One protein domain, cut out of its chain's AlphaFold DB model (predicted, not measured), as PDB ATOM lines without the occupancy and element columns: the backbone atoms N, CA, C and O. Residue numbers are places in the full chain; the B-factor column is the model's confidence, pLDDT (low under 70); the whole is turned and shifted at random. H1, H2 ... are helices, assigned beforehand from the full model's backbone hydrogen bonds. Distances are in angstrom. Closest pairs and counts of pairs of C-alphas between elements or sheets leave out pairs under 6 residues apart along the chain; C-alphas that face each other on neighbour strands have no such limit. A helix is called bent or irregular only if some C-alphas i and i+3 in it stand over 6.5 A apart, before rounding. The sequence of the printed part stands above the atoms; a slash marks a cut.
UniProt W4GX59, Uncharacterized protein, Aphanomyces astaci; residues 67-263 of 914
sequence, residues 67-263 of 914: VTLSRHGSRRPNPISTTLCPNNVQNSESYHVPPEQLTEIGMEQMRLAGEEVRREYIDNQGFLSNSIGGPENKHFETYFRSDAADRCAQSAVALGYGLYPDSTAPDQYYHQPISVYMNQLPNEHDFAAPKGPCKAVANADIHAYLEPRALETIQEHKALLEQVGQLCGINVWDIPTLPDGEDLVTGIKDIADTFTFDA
ATOM      1  N   VAL A  67      35.819  36.918  18.595       90.38
ATOM      2  CA  VAL A  67      34.753  36.404  19.468       90.38
ATOM      3  C   VAL A  67      35.090  34.967  19.842       90.38
ATOM      4  O   VAL A  67      35.067  34.075  18.996       90.38
ATOM      5  N   THR A  68      35.403  34.740  21.115       88.38
ATOM      6  CA  THR A  68      35.672  33.411  21.676       88.38
ATOM      7  C   THR A  68      34.446  32.896  22.421       88.38
ATOM      8  O   THR A  68      34.017  33.507  23.398       88.38
ATOM      9  N   LEU A  69      33.901  31.755  21.995       89.25
ATOM     10  CA  LEU A  69      32.854  31.039  22.727       89.25
ATOM     11  C   LEU A  69      33.470  29.824  23.423       89.25
ATOM     12  O   LEU A  69      33.860  28.860  22.764       89.25
ATOM     13  N   SER A  70      33.537  29.872  24.752       88.50
ATOM     14  CA  SER A  70      34.137  28.823  25.580       88.50
ATOM     15  C   SER A  70      33.089  28.145  26.458       88.50
ATOM     16  O   SER A  70      32.296  28.806  27.125       88.50
ATOM     17  N   ARG A  71      33.123  26.811  26.513       86.94
ATOM     18  CA  ARG A  71      32.479  26.046  27.591       86.94
ATOM     19  C   ARG A  71      33.255  26.289  28.891       86.94
ATOM     20  O   ARG A  71      34.469  26.452  28.842       86.94
ATOM     21  N   HIS A  72      32.579  26.247  30.038       86.38
ATOM     22  CA  HIS A  72      33.258  26.211  31.335       86.38
ATOM     23  C   HIS A  72      34.219  25.007  31.441       86.38
ATOM     24  O   HIS A  72      33.973  23.947  30.849       86.38
ATOM     25  N   GLY A  73      35.284  25.143  32.232       83.56
ATOM     26  CA  GLY A  73      36.221  24.046  32.499       83.56
ATOM     27  C   GLY A  73      35.600  22.903  33.320       83.56
ATOM     28  O   GLY A  73      34.420  22.930  33.686       83.56
ATOM     29  N   SER A  74      36.390  21.872  33.626       83.62
ATOM     30  CA  SER A  74      35.996  20.773  34.520       83.62
ATOM     31  C   SER A  74      35.414  21.292  35.845       83.62
ATOM     32  O   SER A  74      36.080  22.006  36.589       83.62
ATOM     33  N   ARG A  75      34.170  20.909  36.152       83.12
ATOM     34  CA  ARG A  75      33.455  21.258  37.394       83.12
ATOM     35  C   ARG A  75      33.306  20.051  38.320       83.12
ATOM     36  O   ARG A  75      33.388  18.915  37.853       83.12
ATOM     37  N   ARG A  76      33.018  20.287  39.601       77.12
ATOM     38  CA  ARG A  76      32.539  19.245  40.517       77.12
ATOM     39  C   ARG A  76      31.121  18.778  40.103       77.12
ATOM     40  O   ARG A  76      30.369  19.556  39.493       77.12
ATOM     41  N   PRO A  77      30.737  17.523  40.399       70.88
ATOM     42  CA  PRO A  77      29.371  17.014  40.214       70.88
ATOM     43  C   PRO A  77      28.279  17.815  40.947       70.88
ATOM     44  O   PRO A  77      28.579  18.664  41.782       70.88
ATOM     45  N   ASN A  78      27.011  17.552  40.621       70.25
ATOM     46  CA  ASN A  78      25.828  18.175  41.240       70.25
ATOM     47  C   ASN A  78      25.448  17.475  42.577       70.25
ATOM     48  O   ASN A  78      25.711  16.279  42.700       70.25
ATOM     49  N   PRO A  79      24.816  18.137  43.569       64.44
ATOM     50  CA  PRO A  79      24.370  17.486  44.810       64.44
ATOM     51  C   PRO A  79      23.411  16.287  44.654       64.44
ATOM     52  O   PRO A  79      23.567  15.311  45.387       64.44
ATOM     53  N   ILE A  80      22.462  16.284  43.705       65.69
ATOM     54  CA  ILE A  80      21.525  15.147  43.538       65.69
ATOM     55  C   ILE A  80      22.260  13.867  43.139       65.69
ATOM     56  O   ILE A  80      21.912  12.772  43.576       65.69
ATOM     57  N   SER A  81      23.340  14.030  42.364       64.69
ATOM     58  CA  SER A  81      24.188  12.944  41.885       64.69
ATOM     59  C   SER A  81      24.566  12.009  43.036       64.69
ATOM     60  O   SER A  81      24.436  10.794  42.923       64.69
ATOM     61  N   THR A  82      24.910  12.590  44.187       60.81
ATOM     62  CA  THR A  82      25.404  11.926  45.395       60.81
ATOM     63  C   THR A  82      24.440  10.865  45.943       60.81
ATOM     64  O   THR A  82      24.883   9.782  46.327       60.81
ATOM     65  N   THR A  83      23.132  11.133  45.885       66.12
ATOM     66  CA  THR A  83      22.038  10.222  46.262       66.12
ATOM     67  C   THR A  83      21.885   9.064  45.275       66.12
ATOM     68  O   THR A  83      21.498   7.961  45.659       66.12
ATOM     69  N   LEU A  84      22.201   9.299  44.000       67.06
ATOM     70  CA  LEU A  84      21.993   8.355  42.901       67.06
ATOM     71  C   LEU A  84      23.160   7.363  42.716       67.06
ATOM     72  O   LEU A  84      23.005   6.358  42.026       67.06
ATOM     73  N   CYS A  85      24.320   7.601  43.340       68.38
ATOM     74  CA  CYS A  85      25.454   6.667  43.327       68.38
ATOM     75  C   CYS A  85      26.170   6.605  44.696       68.38
ATOM     76  O   CYS A  85      27.305   7.067  44.835       68.38
ATOM     77  N   PRO A  86      25.537   6.033  45.738       70.69
ATOM     78  CA  PRO A  86      26.097   5.969  47.090       70.69
ATOM     79  C   PRO A  86      27.422   5.193  47.195       70.69
ATOM     80  O   PRO A  86      28.242   5.512  48.058       70.69
ATOM     81  N   ASN A  87      27.704   4.229  46.309       75.94
ATOM     82  CA  ASN A  87      29.008   3.543  46.292       75.94
ATOM     83  C   ASN A  87      30.184   4.478  45.966       75.94
ATOM     84  O   ASN A  87      31.324   4.180  46.322       75.94
ATOM     85  N   ASN A  88      29.921   5.623  45.335       67.19
ATOM     86  CA  ASN A  88      30.945   6.601  44.988       67.19
ATOM     87  C   ASN A  88      31.423   7.445  46.191       67.19
ATOM     88  O   ASN A  88      32.262   8.325  45.985       67.19
ATOM     89  N   VAL A  89      30.943   7.142  47.421       65.69
ATOM     90  CA  VAL A  89      31.323   7.679  48.761       65.69
ATOM     91  C   VAL A  89      32.338   8.843  48.755       65.69
ATOM     92  O   VAL A  89      32.044  10.006  49.006       65.69
ATOM     93  N   GLN A  90      33.588   8.506  48.448       63.97
ATOM     94  CA  GLN A  90      34.760   9.290  48.830       63.97
ATOM     95  C   GLN A  90      35.293  10.251  47.756       63.97
ATOM     96  O   GLN A  90      35.942  11.236  48.107       63.97
ATOM     97  N   ASN A  91      35.059  10.023  46.457       61.47
ATOM     98  CA  ASN A  91      35.855  10.769  45.468       61.47
ATOM     99  C   ASN A  91      35.414  12.228  45.304       61.47
ATOM    100  O   ASN A  91      36.269  13.040  44.980       61.47
ATOM    101  N   SER A  92      34.158  12.613  45.556       61.78
ATOM    102  CA  SER A  92      33.776  14.040  45.523       61.78
ATOM    103  C   SER A  92      34.290  14.826  46.708       61.78
ATOM    104  O   SER A  92      34.593  16.005  46.595       61.78
ATOM    105  N   GLU A  93      34.401  14.160  47.851       65.75
ATOM    106  CA  GLU A  93      34.942  14.742  49.075       65.75
ATOM    107  C   GLU A  93      36.453  15.017  48.911       65.75
ATOM    108  O   GLU A  93      37.024  15.816  49.650       65.75
ATOM    109  N   SER A  94      37.079  14.441  47.871       68.06
ATOM    110  CA  SER A  94      38.416  14.809  47.389       68.06
ATOM    111  C   SER A  94      38.460  16.007  46.422       68.06
ATOM    112  O   SER A  94      39.544  16.508  46.147       68.06
ATOM    113  N   TYR A  95      37.324  16.518  45.928       63.53
ATOM    114  CA  TYR A  95      37.286  17.780  45.177       63.53
ATOM    115  C   TYR A  95      37.234  18.942  46.174       63.53
ATOM    116  O   TYR A  95      36.230  19.154  46.852       63.53
ATOM    117  N   HIS A  96      38.295  19.744  46.227       73.56
ATOM    118  CA  HIS A  96      38.461  20.840  47.192       73.56
ATOM    119  C   HIS A  96      37.635  22.110  46.871       73.56
ATOM    120  O   HIS A  96      38.036  23.223  47.198       73.56
ATOM    121  N   VAL A  97      36.467  21.947  46.237       71.12
ATOM    122  CA  VAL A  97      35.525  23.009  45.833       71.12
ATOM    123  C   VAL A  97      34.071  22.540  46.019       71.12
ATOM    124  O   VAL A  97      33.836  21.329  46.017       71.12
ATOM    125  N   PRO A  98      33.075  23.435  46.172       75.19
ATOM    126  CA  PRO A  98      31.668  23.036  46.278       75.19
ATOM    127  C   PRO A  98      31.112  22.301  45.042       75.19
ATOM    128  O   PRO A  98      31.662  22.438  43.945       75.19
ATOM    129  N   PRO A  99      30.022  21.517  45.186       72.94
ATOM    130  CA  PRO A  99      29.287  20.927  44.070       72.94
ATOM    131  C   PRO A  99      28.945  21.951  42.986       72.94
ATOM    132  O   PRO A  99      28.766  23.133  43.263       72.94
ATOM    133  N   GLU A 100      28.878  21.494  41.739       78.94
ATOM    134  CA  GLU A 100      28.704  22.307  40.527       78.94
ATOM    135  C   GLU A 100      29.788  23.365  40.215       78.94
ATOM    136  O   GLU A 100      29.778  23.892  39.094       78.94
ATOM    137  N   GLN A 101      30.723  23.655  41.132       82.31
ATOM    138  CA  GLN A 101      31.745  24.700  40.974       82.31
ATOM    139  C   GLN A 101      32.965  24.251  40.168       82.31
ATOM    140  O   GLN A 101      33.213  23.056  39.992       82.31
ATOM    141  N   LEU A 102      33.726  25.216  39.646       81.94
ATOM    142  CA  LEU A 102      34.911  24.948  38.830       81.94
ATOM    143  C   LEU A 102      36.012  24.302  39.687       81.94
ATOM    144  O   LEU A 102      36.262  24.745  40.803       81.94
ATOM    145  N   THR A 103      36.664  23.248  39.192       81.25
ATOM    146  CA  THR A 103      37.767  22.579  39.911       81.25
ATOM    147  C   THR A 103      39.105  23.229  39.588       81.25
ATOM    148  O   THR A 103      39.211  23.919  38.582       81.25
ATOM    149  N   GLU A 104      40.153  22.938  40.361       76.75
ATOM    150  CA  GLU A 104      41.550  23.285  40.030       76.75
ATOM    151  C   GLU A 104      41.902  23.005  38.559       76.75
ATOM    152  O   GLU A 104      42.392  23.872  37.839       76.75
ATOM    153  N   ILE A 105      41.572  21.797  38.089       77.50
ATOM    154  CA  ILE A 105      41.809  21.358  36.710       77.50
ATOM    155  C   ILE A 105      40.951  22.171  35.725       77.50
ATOM    156  O   ILE A 105      41.406  22.477  34.628       77.50
ATOM    157  N   GLY A 106      39.723  22.536  36.100       82.06
ATOM    158  CA  GLY A 106      38.857  23.397  35.294       82.06
ATOM    159  C   GLY A 106      39.332  24.846  35.216       82.06
ATOM    160  O   GLY A 106      39.251  25.444  34.148       82.06
ATOM    161  N   MET A 107      39.860  25.399  36.307       83.44
ATOM    162  CA  MET A 107      40.465  26.731  36.335       83.44
ATOM    163  C   MET A 107      41.715  26.754  35.444       83.44
ATOM    164  O   MET A 107      41.826  27.607  34.567       83.44
ATOM    165  N   GLU A 108      42.596  25.756  35.574       81.19
ATOM    166  CA  GLU A 108      43.807  25.639  34.753       81.19
ATOM    167  C   GLU A 108      43.500  25.417  33.262       81.19
ATOM    168  O   GLU A 108      44.123  26.047  32.414       81.19
ATOM    169  N   GLN A 109      42.498  24.599  32.912       84.94
ATOM    170  CA  GLN A 109      42.021  24.461  31.523       84.94
ATOM    171  C   GLN A 109      41.635  25.812  30.905       84.94
ATOM    172  O   GLN A 109      41.955  26.081  29.747       84.94
ATOM    173  N   MET A 110      40.944  26.659  31.673       93.50
ATOM    174  CA  MET A 110      40.508  27.976  31.209       93.50
ATOM    175  C   MET A 110      41.669  28.972  31.147       93.50
ATOM    176  O   MET A 110      41.759  29.723  30.177       93.50
ATOM    177  N   ARG A 111      42.600  28.924  32.107       91.56
ATOM    178  CA  ARG A 111      43.843  29.710  32.098       91.56
ATOM    179  C   ARG A 111      44.710  29.379  30.876       91.56
ATOM    180  O   ARG A 111      45.101  30.285  30.150       91.56
ATOM    181  N   LEU A 112      44.907  28.094  30.573       89.12
ATOM    182  CA  LEU A 112      45.601  27.620  29.365       89.12
ATOM    183  C   LEU A 112      44.900  28.070  28.070       89.12
ATOM    184  O   LEU A 112      45.565  28.414  27.095       89.12
ATOM    185  N   ALA A 113      43.562  28.109  28.047       91.56
ATOM    186  CA  ALA A 113      42.815  28.660  26.912       91.56
ATOM    187  C   ALA A 113      43.018  30.181  26.762       91.56
ATOM    188  O   ALA A 113      43.090  30.680  25.640       91.56
ATOM    189  N   GLY A 114      43.170  30.912  27.871       93.44
ATOM    190  CA  GLY A 114      43.578  32.318  27.870       93.44
ATOM    191  C   GLY A 114      44.992  32.518  27.318       93.44
ATOM    192  O   GLY A 114      45.192  33.386  26.473       93.44
ATOM    193  N   GLU A 115      45.950  31.673  27.716       92.81
ATOM    194  CA  GLU A 115      47.326  31.691  27.188       92.81
ATOM    195  C   GLU A 115      47.389  31.372  25.685       92.81
ATOM    196  O   GLU A 115      48.218  31.928  24.966       92.81
ATOM    197  N   GLU A 116      46.504  30.511  25.177       93.38
ATOM    198  CA  GLU A 116      46.373  30.228  23.741       93.38
ATOM    199  C   GLU A 116      45.866  31.460  22.968       93.38
ATOM    200  O   GLU A 116      46.457  31.843  21.956       93.38
ATOM    201  N   VAL A 117      44.817  32.125  23.475       93.69
ATOM    202  CA  VAL A 117      44.288  33.380  22.905       93.69
ATOM    203  C   VAL A 117      45.343  34.487  22.966       93.69
ATOM    204  O   VAL A 117      45.540  35.199  21.984       93.69
ATOM    205  N   ARG A 118      46.074  34.596  24.079       93.38
ATOM    206  CA  ARG A 118      47.202  35.517  24.232       93.38
ATOM    207  C   ARG A 118      48.271  35.271  23.174       93.38
ATOM    208  O   ARG A 118      48.628  36.197  22.446       93.38
ATOM    209  N   ARG A 119      48.770  34.036  23.079       91.69
ATOM    210  CA  ARG A 119      49.885  33.699  22.190       91.69
ATOM    211  C   ARG A 119      49.549  34.020  20.740       91.69
ATOM    212  O   ARG A 119      50.403  34.523  20.021       91.69
ATOM    213  N   GLU A 120      48.315  33.765  20.312       91.31
ATOM    214  CA  GLU A 120      47.911  34.040  18.934       91.31
ATOM    215  C   GLU A 120      47.572  35.519  18.686       91.31
ATOM    216  O   GLU A 120      48.078  36.108  17.733       91.31
ATOM    217  N   TYR A 121      46.758  36.156  19.531       92.62
ATOM    218  CA  TYR A 121      46.203  37.483  19.226       92.62
ATOM    219  C   TYR A 121      46.965  38.660  19.849       92.62
ATOM    220  O   TYR A 121      46.877  39.764  19.312       92.62
ATOM    221  N   ILE A 122      47.750  38.443  20.909       90.81
ATOM    222  CA  ILE A 122      48.711  39.427  21.439       90.81
ATOM    223  C   ILE A 122      50.095  39.138  20.846       90.81
ATOM    224  O   ILE A 122      50.606  39.943  20.070       90.81
ATOM    225  N   ASP A 123      50.691  37.984  21.164       91.19
ATOM    226  CA  ASP A 123      52.129  37.771  20.938       91.19
ATOM    227  C   ASP A 123      52.489  37.486  19.455       91.19
ATOM    228  O   ASP A 123      53.503  37.990  18.971       91.19
ATOM    229  N   ASN A 124      51.671  36.724  18.710       87.38
ATOM    230  CA  ASN A 124      51.898  36.423  17.283       87.38
ATOM    231  C   ASN A 124      51.360  37.513  16.336       87.38
ATOM    232  O   ASN A 124      52.051  37.894  15.389       87.38
ATOM    233  N   GLN A 125      50.115  37.967  16.531       87.69
ATOM    234  CA  GLN A 125      49.436  38.884  15.599       87.69
ATOM    235  C   GLN A 125      49.526  40.370  15.980       87.69
ATOM    236  O   GLN A 125      49.347  41.212  15.101       87.69
ATOM    237  N   GLY A 126      49.760  40.714  17.254       86.75
ATOM    238  CA  GLY A 126      49.702  42.105  17.727       86.75
ATOM    239  C   GLY A 126      48.334  42.773  17.519       86.75
ATOM    240  O   GLY A 126      48.275  43.974  17.262       86.75
ATOM    241  N   PHE A 127      47.249  41.991  17.553       89.19
ATOM    242  CA  PHE A 127      45.874  42.462  17.350       89.19
ATOM    243  C   PHE A 127      45.237  42.991  18.644       89.19
ATOM    244  O   PHE A 127      44.466  43.944  18.589       89.19
ATOM    245  N   LEU A 128      45.569  42.385  19.787       90.19
ATOM    246  CA  LEU A 128      45.214  42.863  21.125       90.19
ATOM    247  C   LEU A 128      46.457  43.418  21.834       90.19
ATOM    248  O   LEU A 128      47.569  42.919  21.650       90.19
ATOM    249  N   SER A 129      46.261  44.422  22.685       87.38
ATOM    250  CA  SER A 129      47.315  44.986  23.530       87.38
ATOM    251  C   SER A 129      47.768  44.030  24.629       87.38
ATOM    252  O   SER A 129      47.028  43.162  25.087       87.38
ATOM    253  N   ASN A 130      48.990  44.252  25.120       86.12
ATOM    254  CA  ASN A 130      49.550  43.484  26.230       86.12
ATOM    255  C   ASN A 130      48.871  43.767  27.588       86.12
ATOM    256  O   ASN A 130      48.986  42.941  28.485       86.12
ATOM    257  N   SER A 131      48.178  44.901  27.749       84.00
ATOM    258  CA  SER A 131      47.338  45.214  28.914       84.00
ATOM    259  C   SER A 131      45.857  45.211  28.528       84.00
ATOM    260  O   SER A 131      45.491  45.538  27.398       84.00
ATOM    261  N   ILE A 132      44.981  44.891  29.484       79.06
ATOM    262  CA  ILE A 132      43.524  44.895  29.266       79.06
ATOM    263  C   ILE A 132      42.997  46.289  28.879       79.06
ATOM    264  O   ILE A 132      42.063  46.399  28.088       79.06
ATOM    265  N   GLY A 133      43.630  47.353  29.393       71.12
ATOM    266  CA  GLY A 133      43.291  48.762  29.151       71.12
ATOM    267  C   GLY A 133      43.663  49.315  27.770       71.12
ATOM    268  O   GLY A 133      43.515  50.524  27.560       71.12
ATOM    269  N   GLY A 134      44.143  48.466  26.857       75.81
ATOM    270  CA  GLY A 134      44.465  48.839  25.483       75.81
ATOM    271  C   GLY A 134      45.723  49.710  25.349       75.81
ATOM    272  O   GLY A 134      46.447  49.945  26.326       75.81
ATOM    273  N   PRO A 135      45.994  50.243  24.144       70.75
ATOM    274  CA  PRO A 135      47.163  51.068  23.891       70.75
ATOM    275  C   PRO A 135      47.102  52.327  24.753       70.75
ATOM    276  O   PRO A 135      46.071  53.002  24.822       70.75
ATOM    277  N   GLU A 136      48.217  52.638  25.418       69.06
ATOM    278  CA  GLU A 136      48.357  53.822  26.280       69.06
ATOM    279  C   GLU A 136      47.327  53.870  27.436       69.06
ATOM    280  O   GLU A 136      47.054  54.940  27.981       69.06
ATOM    281  N   ASN A 137      46.748  52.716  27.807       68.12
ATOM    282  CA  ASN A 137      45.692  52.565  28.815       68.12
ATOM    283  C   ASN A 137      44.518  53.545  28.606       68.12
ATOM    284  O   ASN A 137      44.098  54.257  29.525       68.12
ATOM    285  N   LYS A 138      44.005  53.615  27.368       66.75
ATOM    286  CA  LYS A 138      42.931  54.541  26.959       66.75
ATOM    287  C   LYS A 138      41.524  53.937  26.950       66.75
ATOM    288  O   LYS A 138      40.578  54.681  27.192       66.75
ATOM    289  N   HIS A 139      41.363  52.642  26.673       72.81
ATOM    290  CA  HIS A 139      40.055  51.974  26.575       72.81
ATOM    291  C   HIS A 139      40.209  50.448  26.608       72.81
ATOM    292  O   HIS A 139      41.198  49.925  26.107       72.81
ATOM    293  N   PHE A 140      39.234  49.717  27.157       76.75
ATOM    294  CA  PHE A 140      39.280  48.252  27.124       76.75
ATOM    295  C   PHE A 140      39.142  47.711  25.696       76.75
ATOM    296  O   PHE A 140      38.187  48.045  24.995       76.75
ATOM    297  N   GLU A 141      40.065  46.833  25.298       84.44
ATOM    298  CA  GLU A 141      39.995  46.095  24.024       84.44
ATOM    299  C   GLU A 141      39.308  44.726  24.165       84.44
ATOM    300  O   GLU A 141      38.837  44.165  23.176       84.44
ATOM    301  N   THR A 142      39.207  44.201  25.390       87.69
ATOM    302  CA  THR A 142      38.604  42.893  25.688       87.69
ATOM    303  C   THR A 142      37.406  43.035  26.624       87.69
ATOM    304  O   THR A 142      37.471  43.726  27.638       87.69
ATOM    305  N   TYR A 143      36.322  42.326  26.302       87.75
ATOM    306  CA  TYR A 143      35.086  42.257  27.081       87.75
ATOM    307  C   TYR A 143      34.781  40.797  27.441       87.75
ATOM    308  O   TYR A 143      34.596  39.966  26.549       87.75
ATOM    309  N   PHE A 144      34.713  40.478  28.735       89.44
ATOM    310  CA  PHE A 144      34.384  39.132  29.216       89.44
ATOM    311  C   PHE A 144      32.914  39.053  29.637       89.44
ATOM    312  O   PHE A 144      32.432  39.895  30.396       89.44
ATOM    313  N   ARG A 145      32.214  37.998  29.206       88.50
ATOM    314  CA  ARG A 145      30.849  37.688  29.648       88.50
ATOM    315  C   ARG A 145      30.665  36.188  29.873       88.50
ATOM    316  O   ARG A 145      31.216  35.383  29.124       88.50
ATOM    317  N   SER A 146      29.881  35.823  30.885       88.94
ATOM    318  CA  SER A 146      29.497  34.445  31.207       88.94
ATOM    319  C   SER A 146      27.977  34.282  31.314       88.94
ATOM    320  O   SER A 146      27.228  35.260  31.299       88.94
ATOM    321  N   ASP A 147      27.525  33.033  31.475       86.00
ATOM    322  CA  ASP A 147      26.207  32.772  32.058       86.00
ATOM    323  C   ASP A 147      26.185  33.116  33.567       86.00
ATOM    324  O   ASP A 147      27.205  33.477  34.161       86.00
ATOM    325  N   ALA A 148      25.003  33.019  34.175       80.81
ATOM    326  CA  ALA A 148      24.744  33.374  35.571       80.81
ATOM    327  C   ALA A 148      25.169  32.311  36.614       80.81
ATOM    328  O   ALA A 148      24.784  32.416  37.782       80.81
ATOM    329  N   ALA A 149      25.880  31.250  36.224       83.00
ATOM    330  CA  ALA A 149      26.402  30.239  37.140       83.00
ATOM    331  C   ALA A 149      27.868  30.527  37.486       83.00
ATOM    332  O   ALA A 149      28.704  30.698  36.600       83.00
ATOM    333  N   ASP A 150      28.191  30.489  38.780       82.12
ATOM    334  CA  ASP A 150      29.531  30.726  39.330       82.12
ATOM    335  C   ASP A 150      30.667  30.092  38.512       82.12
ATOM    336  O   ASP A 150      31.544  30.795  38.027       82.12
ATOM    337  N   ARG A 151      30.634  28.773  38.281       86.38
ATOM    338  CA  ARG A 151      31.626  28.040  37.465       86.38
ATOM    339  C   ARG A 151      31.936  28.674  36.102       86.38
ATOM    340  O   ARG A 151      33.049  28.515  35.603       86.38
ATOM    341  N   CYS A 152      30.977  29.359  35.481       89.81
ATOM    342  CA  CYS A 152      31.126  30.020  34.188       89.81
ATOM    343  C   CYS A 152      31.746  31.413  34.363       89.81
ATOM    344  O   CYS A 152      32.630  31.773  33.588       89.81
ATOM    345  N   ALA A 153      31.376  32.138  35.424       87.75
ATOM    346  CA  ALA A 153      32.064  33.357  35.847       87.75
ATOM    347  C   ALA A 153      33.537  33.072  36.194       87.75
ATOM    348  O   ALA A 153      34.436  33.668  35.609       87.75
ATOM    349  N   GLN A 154      33.795  32.077  37.048       87.31
ATOM    350  CA  GLN A 154      35.136  31.595  37.397       87.31
ATOM    351  C   GLN A 154      35.930  31.142  36.162       87.31
ATOM    352  O   GLN A 154      37.130  31.388  36.086       87.31
ATOM    353  N   SER A 155      35.271  30.529  35.171       91.81
ATOM    354  CA  SER A 155      35.910  30.135  33.906       91.81
ATOM    355  C   SER A 155      36.332  31.343  33.065       91.81
ATOM    356  O   SER A 155      37.415  31.333  32.488       91.81
ATOM    357  N   ALA A 156      35.505  32.390  33.003       91.69
ATOM    358  CA  ALA A 156      35.836  33.628  32.299       91.69
ATOM    359  C   ALA A 156      36.929  34.433  33.028       91.69
ATOM    360  O   ALA A 156      37.838  34.938  32.375       91.69
ATOM    361  N   VAL A 157      36.900  34.475  34.367       90.00
ATOM    362  CA  VAL A 157      37.964  35.058  35.205       90.00
ATOM    363  C   VAL A 157      39.299  34.334  34.977       90.00
ATOM    364  O   VAL A 157      40.308  34.979  34.701       90.00
ATOM    365  N   ALA A 158      39.309  32.997  35.017       89.50
ATOM    366  CA  ALA A 158      40.517  32.196  34.803       89.50
ATOM    367  C   ALA A 158      41.094  32.346  33.383       89.50
ATOM    368  O   ALA A 158      42.307  32.479  33.221       89.50
ATOM    369  N   LEU A 159      40.235  32.401  32.356       93.81
ATOM    370  CA  LEU A 159      40.645  32.743  30.987       93.81
ATOM    371  C   LEU A 159      41.230  34.160  30.918       93.81
ATOM    372  O   LEU A 159      42.240  34.372  30.248       93.81
ATOM    373  N   GLY A 160      40.651  35.107  31.660       91.44
ATOM    374  CA  GLY A 160      41.171  36.463  31.812       91.44
ATOM    375  C   GLY A 160      42.605  36.511  32.338       91.44
ATOM    376  O   GLY A 160      43.421  37.198  31.733       91.44
ATOM    377  N   TYR A 161      42.953  35.735  33.372       90.62
ATOM    378  CA  TYR A 161      44.336  35.662  33.884       90.62
ATOM    379  C   TYR A 161      45.310  34.968  32.919       90.62
ATOM    380  O   TYR A 161      46.503  35.258  32.929       90.62
ATOM    381  N   GLY A 162      44.829  34.051  32.072       90.19
ATOM    382  CA  GLY A 162      45.641  33.482  30.991       90.19
ATOM    383  C   GLY A 162      45.933  34.486  29.871       90.19
ATOM    384  O   GLY A 162      47.016  34.476  29.288       90.19
ATOM    385  N   LEU A 163      44.973  35.372  29.586       93.06
ATOM    386  CA  LEU A 163      45.100  36.415  28.567       93.06
ATOM    387  C   LEU A 163      45.954  37.603  29.058       93.06
ATOM    388  O   LEU A 163      46.869  38.061  28.366       93.06
ATOM    389  N   TYR A 164      45.681  38.045  30.286       91.56
ATOM    390  CA  TYR A 164      46.314  39.159  30.989       91.56
ATOM    391  C   TYR A 164      46.892  38.674  32.332       91.56
ATOM    392  O   TYR A 164      46.268  38.870  33.377       91.56
ATOM    393  N   PRO A 165      48.063  38.008  32.325       86.50
ATOM    394  CA  PRO A 165      48.712  37.546  33.549       86.50
ATOM    395  C   PRO A 165      49.228  38.722  34.386       86.50
ATOM    396  O   PRO A 165      49.494  39.797  33.850       86.50
ATOM    397  N   ASP A 166      49.454  38.502  35.681       80.31
ATOM    398  CA  ASP A 166      49.875  39.509  36.674       80.31
ATOM    399  C   ASP A 166      51.033  40.425  36.236       80.31
ATOM    400  O   ASP A 166      51.037  41.614  36.543       80.31
ATOM    401  N   SER A 167      51.966  39.938  35.409       74.38
ATOM    402  CA  SER A 167      53.029  40.747  34.785       74.38
ATOM    403  C   SER A 167      52.547  41.788  33.754       74.38
ATOM    404  O   SER A 167      53.367  42.382  33.056       74.38
ATOM    405  N   THR A 168      51.234  41.956  33.593       78.38
ATOM    406  CA  THR A 168      50.568  42.951  32.733       78.38
ATOM    407  C   THR A 168      49.664  43.910  33.518       78.38
ATOM    408  O   THR A 168      49.113  44.841  32.927       78.38
ATOM    409  N   ALA A 169      49.537  43.713  34.836       70.06
ATOM    410  CA  ALA A 169      48.880  44.654  35.740       70.06
ATOM    411  C   ALA A 169      49.740  45.928  35.934       70.06
ATOM    412  O   ALA A 169      50.952  45.892  35.698       70.06
ATOM    413  N   PRO A 170      49.159  47.065  36.364       66.69
ATOM    414  CA  PRO A 170      49.925  48.276  36.667       66.69
ATOM    415  C   PRO A 170      50.960  48.051  37.784       66.69
ATOM    416  O   PRO A 170      50.630  47.441  38.798       66.69
ATOM    417  N   ASP A 171      52.162  48.633  37.649       56.12
ATOM    418  CA  ASP A 171      53.387  48.428  38.467       56.12
ATOM    419  C   ASP A 171      53.255  48.476  40.015       56.12
ATOM    420  O   ASP A 171      54.229  48.228  40.729       56.12
ATOM    421  N   GLN A 172      52.093  48.844  40.560       52.91
ATOM    422  CA  GLN A 172      51.834  48.992  41.999       52.91
ATOM    423  C   GLN A 172      50.771  48.028  42.551       52.91
ATOM    424  O   GLN A 172      50.586  47.989  43.767       52.91
ATOM    425  N   TYR A 173      50.076  47.259  41.706       52.09
ATOM    426  CA  TYR A 173      49.053  46.309  42.142       52.09
ATOM    427  C   TYR A 173      49.278  44.944  41.485       52.09
ATOM    428  O   TYR A 173      49.273  44.825  40.266       52.09
ATOM    429  N   TYR A 174      49.507  43.917  42.308       58.88
ATOM    430  CA  TYR A 174      50.102  42.651  41.869       58.88
ATOM    431  C   TYR A 174      49.230  41.792  40.941       58.88
ATOM    432  O   TYR A 174      49.776  40.887  40.323       58.88
ATOM    433  N   HIS A 175      47.924  42.056  40.834       70.00
ATOM    434  CA  HIS A 175      46.980  41.189  40.118       70.00
ATOM    435  C   HIS A 175      46.029  42.006  39.247       70.00
ATOM    436  O   HIS A 175      45.469  42.994  39.717       70.00
ATOM    437  N   GLN A 176      45.765  41.586  38.010       75.31
ATOM    438  CA  GLN A 176      44.813  42.292  37.145       75.31
ATOM    439  C   GLN A 176      43.364  41.873  37.481       75.31
ATOM    440  O   GLN A 176      42.984  40.740  37.176       75.31
ATOM    441  N   PRO A 177      42.504  42.735  38.071       79.00
ATOM    442  CA  PRO A 177      41.097  42.390  38.258       79.00
ATOM    443  C   PRO A 177      40.395  42.282  36.898       79.00
ATOM    444  O   PRO A 177      40.446  43.210  36.086       79.00
ATOM    445  N   ILE A 178      39.726  41.150  36.667       85.75
ATOM    446  CA  ILE A 178      38.973  40.858  35.443       85.75
ATOM    447  C   ILE A 178      37.480  41.099  35.701       85.75
ATOM    448  O   ILE A 178      36.838  40.336  36.423       85.75
ATOM    449  N   SER A 179      36.912  42.145  35.093       81.88
ATOM    450  CA  SER A 179      35.456  42.323  35.016       81.88
ATOM    451  C   SER A 179      34.848  41.201  34.170       81.88
ATOM    452  O   SER A 179      35.129  41.126  32.974       81.88
ATOM    453  N   VAL A 180      33.983  40.363  34.747       83.31
ATOM    454  CA  VAL A 180      33.151  39.416  33.984       83.31
ATOM    455  C   VAL A 180      31.696  39.832  34.089       83.31
ATOM    456  O   VAL A 180      31.108  39.805  35.166       83.31
ATOM    457  N   TYR A 181      31.104  40.180  32.953       79.94
ATOM    458  CA  TYR A 181      29.689  40.501  32.869       79.94
ATOM    459  C   TYR A 181      28.831  39.234  32.934       79.94
ATOM    460  O   TYR A 181      29.149  38.213  32.331       79.94
ATOM    461  N   MET A 182      27.700  39.318  33.622       81.62
ATOM    462  CA  MET A 182      26.633  38.314  33.613       81.62
ATOM    463  C   MET A 182      25.321  39.008  33.987       81.62
ATOM    464  O   MET A 182      25.347  39.986  34.735       81.62
ATOM    465  N   ASN A 183      24.185  38.523  33.487       76.00
ATOM    466  CA  ASN A 183      22.873  38.938  33.991       76.00
ATOM    467  C   ASN A 183      22.399  37.974  35.085       76.00
ATOM    468  O   ASN A 183      22.804  36.813  35.129       76.00
ATOM    469  N   GLN A 184      21.473  38.409  35.942       68.69
ATOM    470  CA  GLN A 184      20.715  37.461  36.762       68.69
ATOM    471  C   GLN A 184      19.853  36.551  35.879       68.69
ATOM    472  O   GLN A 184      19.326  37.000  34.864       68.69
ATOM    473  N   LEU A 185      19.640  35.295  36.296       70.88
ATOM    474  CA  LEU A 185      18.909  34.281  35.518       70.88
ATOM    475  C   LEU A 185      17.584  34.756  34.873       70.88
ATOM    476  O   LEU A 185      17.390  34.427  33.707       70.88
ATOM    477  N   PRO A 186      16.690  35.530  35.531       69.38
ATOM    478  CA  PRO A 186      15.461  36.023  34.889       69.38
ATOM    479  C   PRO A 186      15.703  36.911  33.656       69.38
ATOM    480  O   PRO A 186      14.867  36.949  32.757       69.38
ATOM    481  N   ASN A 187      16.859  37.581  33.615       70.06
ATOM    482  CA  ASN A 187      17.283  38.555  32.608       70.06
ATOM    483  C   ASN A 187      18.381  37.994  31.673       70.06
ATOM    484  O   ASN A 187      18.983  38.744  30.902       70.06
ATOM    485  N   GLU A 188      18.731  36.706  31.767       75.94
ATOM    486  CA  GLU A 188      19.821  36.114  30.977       75.94
ATOM    487  C   GLU A 188      19.279  35.505  29.674       75.94
ATOM    488  O   GLU A 188      18.912  34.330  29.596       75.94
ATOM    489  N   HIS A 189      19.191  36.363  28.657       76.69
ATOM    490  CA  HIS A 189      18.610  36.071  27.346       76.69
ATOM    491  C   HIS A 189      19.575  35.396  26.359       76.69
ATOM    492  O   HIS A 189      19.107  34.797  25.394       76.69
ATOM    493  N   ASP A 190      20.890  35.476  26.574       78.69
ATOM    494  CA  ASP A 190      21.886  35.151  25.544       78.69
ATOM    495  C   ASP A 190      22.592  33.816  25.812       78.69
ATOM    496  O   ASP A 190      22.832  33.042  24.888       78.69
ATOM    497  N   PHE A 191      22.884  33.511  27.082       78.94
ATOM    498  CA  PHE A 191      23.589  32.283  27.480       78.94
ATOM    499  C   PHE A 191      22.685  31.241  28.150       78.94
ATOM    500  O   PHE A 191      22.967  30.046  28.084       78.94
ATOM    501  N   ALA A 192      21.602  31.671  28.808       78.00
ATOM    502  CA  ALA A 192      20.775  30.799  29.649       78.00
ATOM    503  C   ALA A 192      19.260  30.995  29.462       78.00
ATOM    504  O   ALA A 192      18.489  30.682  30.372       78.00
ATOM    505  N   ALA A 193      18.808  31.432  28.280       76.69
ATOM    506  CA  ALA A 193      17.384  31.646  27.997       76.69
ATOM    507  C   ALA A 193      16.461  30.465  28.395       76.69
ATOM    508  O   ALA A 193      15.428  30.729  29.017       76.69
ATOM    509  N   PRO A 194      16.819  29.177  28.171       80.69
ATOM    510  CA  PRO A 194      16.032  28.023  28.637       80.69
ATOM    511  C   PRO A 194      15.916  27.868  30.164       80.69
ATOM    512  O   PRO A 194      15.084  27.100  30.632       80.69
ATOM    513  N   LYS A 195      16.744  28.563  30.956       74.38
ATOM    514  CA  LYS A 195      16.683  28.580  32.430       74.38
ATOM    515  C   LYS A 195      16.040  29.855  32.985       74.38
ATOM    516  O   LYS A 195      15.513  29.822  34.096       74.38
ATOM    517  N   GLY A 196      16.080  30.943  32.217       77.75
ATOM    518  CA  GLY A 196      15.437  32.221  32.515       77.75
ATOM    519  C   GLY A 196      14.139  32.434  31.721       77.75
ATOM    520  O   GLY A 196      13.160  31.723  31.965       77.75
ATOM    521  N   PRO A 197      14.103  33.397  30.779       75.69
ATOM    522  CA  PRO A 197      12.886  33.866  30.099       75.69
ATOM    523  C   PRO A 197      12.085  32.769  29.381       75.69
ATOM    524  O   PRO A 197      10.859  32.827  29.336       75.69
ATOM    525  N   CYS A 198      12.751  31.751  28.833       79.56
ATOM    526  CA  CYS A 198      12.119  30.697  28.038       79.56
ATOM    527  C   CYS A 198      11.829  29.416  28.838       79.56
ATOM    528  O   CYS A 198      11.389  28.436  28.240       79.56
ATOM    529  N   LYS A 199      12.041  29.398  30.165       78.44
ATOM    530  CA  LYS A 199      11.962  28.180  30.998       78.44
ATOM    531  C   LYS A 199      10.661  27.386  30.832       78.44
ATOM    532  O   LYS A 199      10.701  26.166  30.749       78.44
ATOM    533  N   ALA A 200       9.513  28.058  30.740       79.00
ATOM    534  CA  ALA A 200       8.228  27.378  30.554       79.00
ATOM    535  C   ALA A 200       8.134  26.628  29.209       79.00
ATOM    536  O   ALA A 200       7.625  25.512  29.167       79.00
ATOM    537  N   VAL A 201       8.660  27.222  28.130       84.25
ATOM    538  CA  VAL A 201       8.675  26.615  26.788       84.25
ATOM    539  C   VAL A 201       9.719  25.501  26.725       84.25
ATOM    540  O   VAL A 201       9.400  24.400  26.297       84.25
ATOM    541  N   ALA A 202      10.923  25.745  27.250       80.62
ATOM    542  CA  ALA A 202      11.989  24.748  27.301       80.62
ATOM    543  C   ALA A 202      11.560  23.479  28.056       80.62
ATOM    544  O   ALA A 202      11.779  22.378  27.561       80.62
ATOM    545  N   ASN A 203      10.893  23.614  29.207       76.31
ATOM    546  CA  ASN A 203      10.345  22.468  29.937       76.31
ATOM    547  C   ASN A 203       9.290  21.703  29.112       76.31
ATOM    548  O   ASN A 203       9.287  20.473  29.122       76.31
ATOM    549  N   ALA A 204       8.410  22.403  28.388       78.56
ATOM    550  CA  ALA A 204       7.397  21.769  27.542       78.56
ATOM    551  C   ALA A 204       8.018  21.006  26.356       78.56
ATOM    552  O   ALA A 204       7.642  19.861  26.104       78.56
ATOM    553  N   ASP A 205       9.003  21.602  25.678       78.50
ATOM    554  CA  ASP A 205       9.734  20.975  24.571       78.50
ATOM    555  C   ASP A 205      10.561  19.767  25.046       78.50
ATOM    556  O   ASP A 205      10.608  18.744  24.361       78.50
ATOM    557  N   ILE A 206      11.166  19.845  26.240       72.88
ATOM    558  CA  ILE A 206      11.873  18.722  26.874       72.88
ATOM    559  C   ILE A 206      10.903  17.562  27.132       72.88
ATOM    560  O   ILE A 206      11.153  16.462  26.643       72.88
ATOM    561  N   HIS A 207       9.771  17.789  27.809       72.25
ATOM    562  CA  HIS A 207       8.787  16.722  28.044       72.25
ATOM    563  C   HIS A 207       8.276  16.102  26.729       72.25
ATOM    564  O   HIS A 207       8.225  14.878  26.611       72.25
ATOM    565  N   ALA A 208       7.976  16.924  25.717       76.38
ATOM    566  CA  ALA A 208       7.513  16.455  24.409       76.38
ATOM    567  C   ALA A 208       8.572  15.648  23.629       76.38
ATOM    568  O   ALA A 208       8.220  14.749  22.863       76.38
ATOM    569  N   TYR A 209       9.863  15.949  23.810       68.00
ATOM    570  CA  TYR A 209      10.964  15.214  23.182       68.00
ATOM    571  C   TYR A 209      11.307  13.907  23.914       68.00
ATOM    572  O   TYR A 209      11.630  12.905  23.267       68.00
ATOM    573  N   LEU A 210      11.260  13.906  25.251       65.75
ATOM    574  CA  LEU A 210      11.715  12.773  26.057       65.75
ATOM    575  C   LEU A 210      10.758  11.575  26.004       65.75
ATOM    576  O   LEU A 210      11.251  10.458  25.836       65.75
ATOM    577  N   GLU A 211       9.433  11.768  26.091       66.06
ATOM    578  CA  GLU A 211       8.488  10.637  26.216       66.06
ATOM    579  C   GLU A 211       8.641   9.548  25.132       66.06
ATOM    580  O   GLU A 211       8.727   8.376  25.503       66.06
ATOM    581  N   PRO A 212       8.729   9.853  23.818       67.81
ATOM    582  CA  PRO A 212       8.823   8.799  22.808       67.81
ATOM    583  C   PRO A 212      10.248   8.253  22.661       67.81
ATOM    584  O   PRO A 212      10.451   7.047  22.535       67.81
ATOM    585  N   ARG A 213      11.243   9.149  22.626       67.38
ATOM    586  CA  ARG A 213      12.580   8.830  22.105       67.38
ATOM    587  C   ARG A 213      13.586   8.466  23.188       67.38
ATOM    588  O   ARG A 213      14.472   7.653  22.938       67.38
ATOM    589  N   ALA A 214      13.453   9.021  24.392       67.31
ATOM    590  CA  ALA A 214      14.344   8.646  25.481       67.31
ATOM    591  C   ALA A 214      14.079   7.207  25.944       67.31
ATOM    592  O   ALA A 214      15.033   6.493  26.229       67.31
ATOM    593  N   LEU A 215      12.819   6.748  25.932       70.75
ATOM    594  CA  LEU A 215      12.471   5.348  26.214       70.75
ATOM    595  C   LEU A 215      13.119   4.370  25.222       70.75
ATOM    596  O   LEU A 215      13.620   3.329  25.643       70.75
ATOM    597  N   GLU A 216      13.166   4.714  23.931       78.25
ATOM    598  CA  GLU A 216      13.858   3.926  22.902       78.25
ATOM    599  C   GLU A 216      15.363   3.823  23.210       78.25
ATOM    600  O   GLU A 216      15.884   2.721  23.384       78.25
ATOM    601  N   THR A 217      16.048   4.956  23.412       76.06
ATOM    602  CA  THR A 217      17.488   4.978  23.732       76.06
ATOM    603  C   THR A 217      17.816   4.293  25.066       76.06
ATOM    604  O   THR A 217      18.812   3.574  25.161       76.06
ATOM    605  N   ILE A 218      16.980   4.458  26.096       76.31
ATOM    606  CA  ILE A 218      17.116   3.784  27.398       76.31
ATOM    607  C   ILE A 218      16.981   2.265  27.247       76.31
ATOM    608  O   ILE A 218      17.742   1.518  27.863       76.31
ATOM    609  N   GLN A 219      16.056   1.796  26.408       79.62
ATOM    610  CA  GLN A 219      15.855   0.372  26.150       79.62
ATOM    611  C   GLN A 219      17.004  -0.235  25.326       79.62
ATOM    612  O   GLN A 219      17.424  -1.354  25.621       79.62
ATOM    613  N   GLU A 220      17.566   0.497  24.356       85.19
ATOM    614  CA  GLU A 220      18.797   0.101  23.644       85.19
ATOM    615  C   GLU A 220      19.992  -0.046  24.602       85.19
ATOM    616  O   GLU A 220      20.754  -1.010  24.518       85.19
ATOM    617  N   HIS A 221      20.138   0.886  25.547       85.50
ATOM    618  CA  HIS A 221      21.271   0.950  26.478       85.50
ATOM    619  C   HIS A 221      21.005   0.228  27.810       85.50
ATOM    620  O   HIS A 221      21.822   0.303  28.730       85.50
ATOM    621  N   LYS A 222      19.901  -0.524  27.912       84.62
ATOM    622  CA  LYS A 222      19.419  -1.170  29.142       84.62
ATOM    623  C   LYS A 222      20.507  -1.925  29.918       84.62
ATOM    624  O   LYS A 222      20.659  -1.714  31.117       84.62
ATOM    625  N   ALA A 223      21.293  -2.758  29.236       84.56
ATOM    626  CA  ALA A 223      22.336  -3.562  29.876       84.56
ATOM    627  C   ALA A 223      23.520  -2.729  30.413       84.56
ATOM    628  O   ALA A 223      24.160  -3.132  31.382       84.56
ATOM    629  N   LEU A 224      23.806  -1.567  29.810       80.31
ATOM    630  CA  LEU A 224      24.803  -0.618  30.318       80.31
ATOM    631  C   LEU A 224      24.272   0.095  31.565       80.31
ATOM    632  O   LEU A 224      24.985   0.200  32.560       80.31
ATOM    633  N   LEU A 225      23.008   0.528  31.540       80.75
ATOM    634  CA  LEU A 225      22.352   1.164  32.684       80.75
ATOM    635  C   LEU A 225      22.285   0.213  33.890       80.75
ATOM    636  O   LEU A 225      22.633   0.603  35.000       80.75
ATOM    637  N   GLU A 226      21.945  -1.060  33.682       84.44
ATOM    638  CA  GLU A 226      21.934  -2.069  34.751       84.44
ATOM    639  C   GLU A 226      23.330  -2.316  35.356       84.44
ATOM    640  O   GLU A 226      23.442  -2.495  36.570       84.44
ATOM    641  N   GLN A 227      24.402  -2.251  34.558       81.12
ATOM    642  CA  GLN A 227      25.783  -2.305  35.065       81.12
ATOM    643  C   GLN A 227      26.166  -1.043  35.851       81.12
ATOM    644  O   GLN A 227      26.784  -1.147  36.910       81.12
ATOM    645  N   VAL A 228      25.772   0.142  35.374       77.38
ATOM    646  CA  VAL A 228      25.997   1.416  36.076       77.38
ATOM    647  C   VAL A 228      25.282   1.423  37.432       77.38
ATOM    648  O   VAL A 228      25.901   1.773  38.433       77.38
ATOM    649  N   GLY A 229      24.036   0.945  37.509       78.81
ATOM    650  CA  GLY A 229      23.318   0.789  38.779       78.81
ATOM    651  C   GLY A 229      24.039  -0.132  39.763       78.81
ATOM    652  O   GLY A 229      24.266   0.247  40.912       78.81
ATOM    653  N   GLN A 230      24.484  -1.306  39.300       83.19
ATOM    654  CA  GLN A 230      25.249  -2.254  40.123       83.19
ATOM    655  C   GLN A 230      26.555  -1.650  40.657       83.19
ATOM    656  O   GLN A 230      26.882  -1.853  41.826       83.19
ATOM    657  N   LEU A 231      27.279  -0.877  39.838       77.31
ATOM    658  CA  LEU A 231      28.465  -0.133  40.277       77.31
ATOM    659  C   LEU A 231      28.106   0.941  41.313       77.31
ATOM    660  O   LEU A 231      28.813   1.084  42.308       77.31
ATOM    661  N   CYS A 232      26.988   1.639  41.120       73.19
ATOM    662  CA  CYS A 232      26.505   2.698  42.002       73.19
ATOM    663  C   CYS A 232      25.869   2.231  43.315       73.19
ATOM    664  O   CYS A 232      25.799   3.014  44.262       73.19
ATOM    665  N   GLY A 233      25.438   0.971  43.395       80.62
ATOM    666  CA  GLY A 233      24.727   0.418  44.550       80.62
ATOM    667  C   GLY A 233      23.214   0.662  44.520       80.62
ATOM    668  O   GLY A 233      22.568   0.550  45.559       80.62
ATOM    669  N   ILE A 234      22.649   0.984  43.350       79.50
ATOM    670  CA  ILE A 234      21.213   1.238  43.156       79.50
ATOM    671  C   ILE A 234      20.634   0.412  42.002       79.50
ATOM    672  O   ILE A 234      21.349  -0.117  41.151       79.50
ATOM    673  N   ASN A 235      19.309   0.363  41.924       83.44
ATOM    674  CA  ASN A 235      18.600  -0.042  40.721       83.44
ATOM    675  C   ASN A 235      18.219   1.218  39.921       83.44
ATOM    676  O   ASN A 235      17.428   2.031  40.393       83.44
ATOM    677  N   VAL A 236      18.763   1.383  38.709       76.88
ATOM    678  CA  VAL A 236      18.522   2.578  37.864       76.88
ATOM    679  C   VAL A 236      17.037   2.741  37.515       76.88
ATOM    680  O   VAL A 236      16.559   3.857  37.343       76.88
ATOM    681  N   TRP A 237      16.275   1.645  37.478       80.88
ATOM    682  CA  TRP A 237      14.840   1.674  37.185       80.88
ATOM    683  C   TRP A 237      13.994   2.309  38.303       80.88
ATOM    684  O   TRP A 237      12.880   2.749  38.026       80.88
ATOM    685  N   ASP A 238      14.526   2.417  39.526       79.75
ATOM    686  CA  ASP A 238      13.802   2.956  40.686       79.75
ATOM    687  C   ASP A 238      14.002   4.476  40.864       79.75
ATOM    688  O   ASP A 238      13.346   5.085  41.710       79.75
ATOM    689  N   ILE A 239      14.856   5.113  40.046       70.19
ATOM    690  CA  ILE A 239      15.169   6.558  40.091       70.19
ATOM    691  C   ILE A 239      13.918   7.453  40.170       70.19
ATOM    692  O   ILE A 239      13.876   8.287  41.075       70.19
ATOM    693  N   PRO A 240      12.867   7.268  39.337       71.12
ATOM    694  CA  PRO A 240      11.666   8.114  39.372       71.12
ATOM    695  C   PRO A 240      10.787   7.914  40.620       71.12
ATOM    696  O   PRO A 240       9.695   8.472  40.701       71.12
ATOM    697  N   THR A 241      11.215   7.068  41.563       66.62
ATOM    698  CA  THR A 241      10.530   6.797  42.838       66.62
ATOM    699  C   THR A 241      11.357   7.196  44.066       66.62
ATOM    700  O   THR A 241      10.901   7.023  45.197       66.62
ATOM    701  N   LEU A 242      12.561   7.744  43.863       62.03
ATOM    702  CA  LEU A 242      13.399   8.275  44.940       62.03
ATOM    703  C   LEU A 242      12.828   9.600  45.490       62.03
ATOM    704  O   LEU A 242      12.145  10.311  44.751       62.03
ATOM    705  N   PRO A 243      13.111   9.970  46.759       46.66
ATOM    706  CA  PRO A 243      12.495  11.135  47.412       46.66
ATOM    707  C   PRO A 243      12.688  12.477  46.690       46.66
ATOM    708  O   PRO A 243      11.814  13.335  46.776       46.66
ATOM    709  N   ASP A 244      13.798  12.620  45.963       53.09
ATOM    710  CA  ASP A 244      14.175  13.807  45.188       53.09
ATOM    711  C   ASP A 244      14.298  13.491  43.679       53.09
ATOM    712  O   ASP A 244      15.013  14.173  42.951       53.09
ATOM    713  N   GLY A 245      13.671  12.407  43.205       47.09
ATOM    714  CA  GLY A 245      13.858  11.889  41.847       47.09
ATOM    715  C   GLY A 245      13.311  12.804  40.747       47.09
ATOM    716  O   GLY A 245      12.097  12.919  40.576       47.09
ATOM    717  N   GLU A 246      14.206  13.386  39.943       58.53
ATOM    718  CA  GLU A 246      13.861  13.887  38.605       58.53
ATOM    719  C   GLU A 246      13.542  12.716  37.645       58.53
ATOM    720  O   GLU A 246      13.576  11.541  38.028       58.53
ATOM    721  N   ASP A 247      13.192  13.008  36.386       66.06
ATOM    722  CA  ASP A 247      12.875  11.945  35.427       66.06
ATOM    723  C   ASP A 247      14.059  10.986  35.190       66.06
ATOM    724  O   ASP A 247      15.225  11.298  35.447       66.06
ATOM    725  N   LEU A 248      13.754   9.788  34.680       66.50
ATOM    726  CA  LEU A 248      14.746   8.727  34.483       66.50
ATOM    727  C   LEU A 248      15.934   9.177  33.611       66.50
ATOM    728  O   LEU A 248      17.048   8.702  33.809       66.50
ATOM    729  N   VAL A 249      15.723  10.097  32.668       65.06
ATOM    730  CA  VAL A 249      16.766  10.594  31.758       65.06
ATOM    731  C   VAL A 249      17.705  11.539  32.499       65.06
ATOM    732  O   VAL A 249      18.928  11.427  32.380       65.06
ATOM    733  N   THR A 250      17.136  12.440  33.295       66.81
ATOM    734  CA  THR A 250      17.880  13.438  34.063       66.81
ATOM    735  C   THR A 250      18.628  12.778  35.220       66.81
ATOM    736  O   THR A 250      19.833  12.979  35.350       66.81
ATOM    737  N   GLY A 251      17.999  11.838  35.933       64.31
ATOM    738  CA  GLY A 251      18.678  11.013  36.936       64.31
ATOM    739  C   GLY A 251      19.797  10.130  36.360       64.31
ATOM    740  O   GLY A 251      20.857  10.021  36.971       64.31
ATOM    741  N   ILE A 252      19.651   9.567  35.150       68.06
ATOM    742  CA  ILE A 252      20.766   8.887  34.452       68.06
ATOM    743  C   ILE A 252      21.909   9.872  34.141       68.06
ATOM    744  O   ILE A 252      23.084   9.546  34.337       68.06
ATOM    745  N   LYS A 253      21.585  11.092  33.700       69.62
ATOM    746  CA  LYS A 253      22.554  12.172  33.451       69.62
ATOM    747  C   LYS A 253      23.228  12.666  34.741       69.62
ATOM    748  O   LYS A 253      24.375  13.110  34.684       69.62
ATOM    749  N   ASP A 254      22.575  12.584  35.894       62.22
ATOM    750  CA  ASP A 254      23.166  12.933  37.190       62.22
ATOM    751  C   ASP A 254      23.973  11.785  37.810       62.22
ATOM    752  O   ASP A 254      25.004  12.046  38.424       62.22
ATOM    753  N   ILE A 255      23.631  10.522  37.549       59.19
ATOM    754  CA  ILE A 255      24.514   9.382  37.855       59.19
ATOM    755  C   ILE A 255      25.828   9.491  37.085       59.19
ATOM    756  O   ILE A 255      26.892   9.298  37.669       59.19
ATOM    757  N   ALA A 256      25.777   9.852  35.800       59.97
ATOM    758  CA  ALA A 256      26.979  10.053  34.990       59.97
ATOM    759  C   ALA A 256      27.873  11.202  35.504       59.97
ATOM    760  O   ALA A 256      29.088  11.149  35.323       59.97
ATOM    761  N   ASP A 257      27.293  12.207  36.170       46.97
ATOM    762  CA  ASP A 257      28.063  13.219  36.900       46.97
ATOM    763  C   ASP A 257      28.603  12.675  38.243       46.97
ATOM    764  O   ASP A 257      29.630  13.155  38.707       46.97
ATOM    765  N   THR A 258      27.944  11.718  38.908       48.09
ATOM    766  CA  THR A 258      28.138  11.479  40.352       48.09
ATOM    767  C   THR A 258      29.534  11.062  40.814       48.09
ATOM    768  O   THR A 258      29.964   9.922  40.664       48.09
ATOM    769  N   PHE A 259      30.099  11.933  41.653       38.47
ATOM    770  CA  PHE A 259      30.534  11.574  43.005       38.47
ATOM    771  C   PHE A 259      29.983  12.680  43.983       38.47
ATOM    772  O   PHE A 259      30.108  13.858  43.667       38.47
ATOM    773  N   THR A 260      29.298  12.305  45.088       40.97
ATOM    774  CA  THR A 260      29.321  12.611  46.587       40.97
ATOM    775  C   THR A 260      29.476  14.001  47.322       40.97
ATOM    776  O   THR A 260      29.649  15.028  46.670       40.97
ATOM    777  N   PHE A 261      29.489  14.121  48.686       38.41
ATOM    778  CA  PHE A 261      28.349  14.143  49.678       38.41
ATOM    779  C   PHE A 261      28.386  15.367  50.696       38.41
ATOM    780  O   PHE A 261      29.038  16.371  50.400       38.41
ATOM    781  N   ASP A 262      27.659  15.318  51.848       27.89
ATOM    782  CA  ASP A 262      26.977  16.412  52.639       27.89
ATOM    783  C   ASP A 262      27.415  16.607  54.151       27.89
ATOM    784  O   ASP A 262      28.414  16.031  54.579       27.89
ATOM    785  N   ALA A 263      26.760  17.490  54.946       33.31
ATOM    786  CA  ALA A 263      27.340  18.389  55.982       33.31
ATOM    787  C   ALA A 263      26.903  18.306  57.480       33.31
ATOM    788  O   ALA A 263      25.984  17.556  57.805       33.31
TER     789      ALA A 263
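AT A GLANCE: This is residues 67 to 263 of the 914 residues of an uncharacterized protein of Aphanomyces astaci (UniProt W4GX59). Two helical lobes stand at opposite ends of a loose, elongated body: H2 and H3 pair closely in one, while H1, H5, H6 and H7 cluster at crossed angles in the other. Long links run between the lobes, and the bent helix H4 leads from the link after H3 into the second lobe, its first arm, H4a, touching no helix. The printed part has 197 residues with seven named helices, H1 to H7 in order, and no named strand. The class is all helix, though under half of the residues, 90 of 197, are in named elements. The radius of gyration of the C-alphas is 21.1 A, and the C-alphas span 63 by 38 by 32 A.

IN THESE COORDINATES: Residues 67 to 78 precede H1, residues 79 to 84, which begins with C-alpha 79 at (24.370, 17.486, 44.810). H2, residues 104 to 124, is 28.2 A long from first to last C-alpha, with a kink of 27 degrees near residue 118; it is neither bent nor irregular, but only just, as C-alphas 121 and 124 are 6.1 A apart. H3, residues 150 to 163, is 19.8 A long. H4, residues 199 to 220, was assigned as one helix by its hydrogen bonds but is bent, with C-alphas 209 and 212 6.8 A apart; its arms are H4a, residues 199 to 209, and H4b, residues 212 to 220. H5 is residues 222 to 232, and H6, residues 236 to 241, is irregular, with C-alphas 237 and 240 7.5 A apart. H7, residues 248 to 257, ends with C-alpha 257 at (28.063, 13.219, 36.900).

HOW THE PARTS SIT: H1 and H7 touch, about perpendicular but only just at 73 degrees, the closest C-alphas being those of Ser 81 and Asp 254, 4.8 A apart. H2 and H3 touch and run the same way at 37 degrees, only just a steep tilt; their closest C-alphas, of Gly 114 and Gly 162, are 3.9 A apart. H2 is apart from H7. Residues 144 to 145 pair with residues 180 to 181, parallel. H4a and H4b stand at a steep tilt of 56 degrees. H4b and H7 are close but not clearly touching, with the closest C-alphas, of Ala 214 and Val 249, 7.0 A apart. H5 and H6 touch, about perpendicular at 77 degrees, closest at the C-alphas of Gly 229 and Val 236, 5.2 A. H6 and H7 touch at a steep tilt of 62 degrees, opposite ways, closest at the C-alphas of Pro 240 and Leu 248, 5.8 A. In H3, H4a, H5 and H7 every O i to N i+4 pair is within hydrogen-bond range; the counts are 15 of 17 in H2, 4 of 5 in H4b, and 0 of 2 in both H1 and H6, where 3 of 3 and 2 of 3 O i to N i+3 pairs are within range.

THE WHOLE: The two C-alphas farthest apart, those of Glu 136 and Asn 235, are 63.2 A apart. The printed part has no cut. The links H1 to H2, H2 to H3 and H3 to H4 are long. The mean pLDDT of the printed part is 76.2, and 54 residues are under 70, among them residues 79 to 85 and 241 to 263.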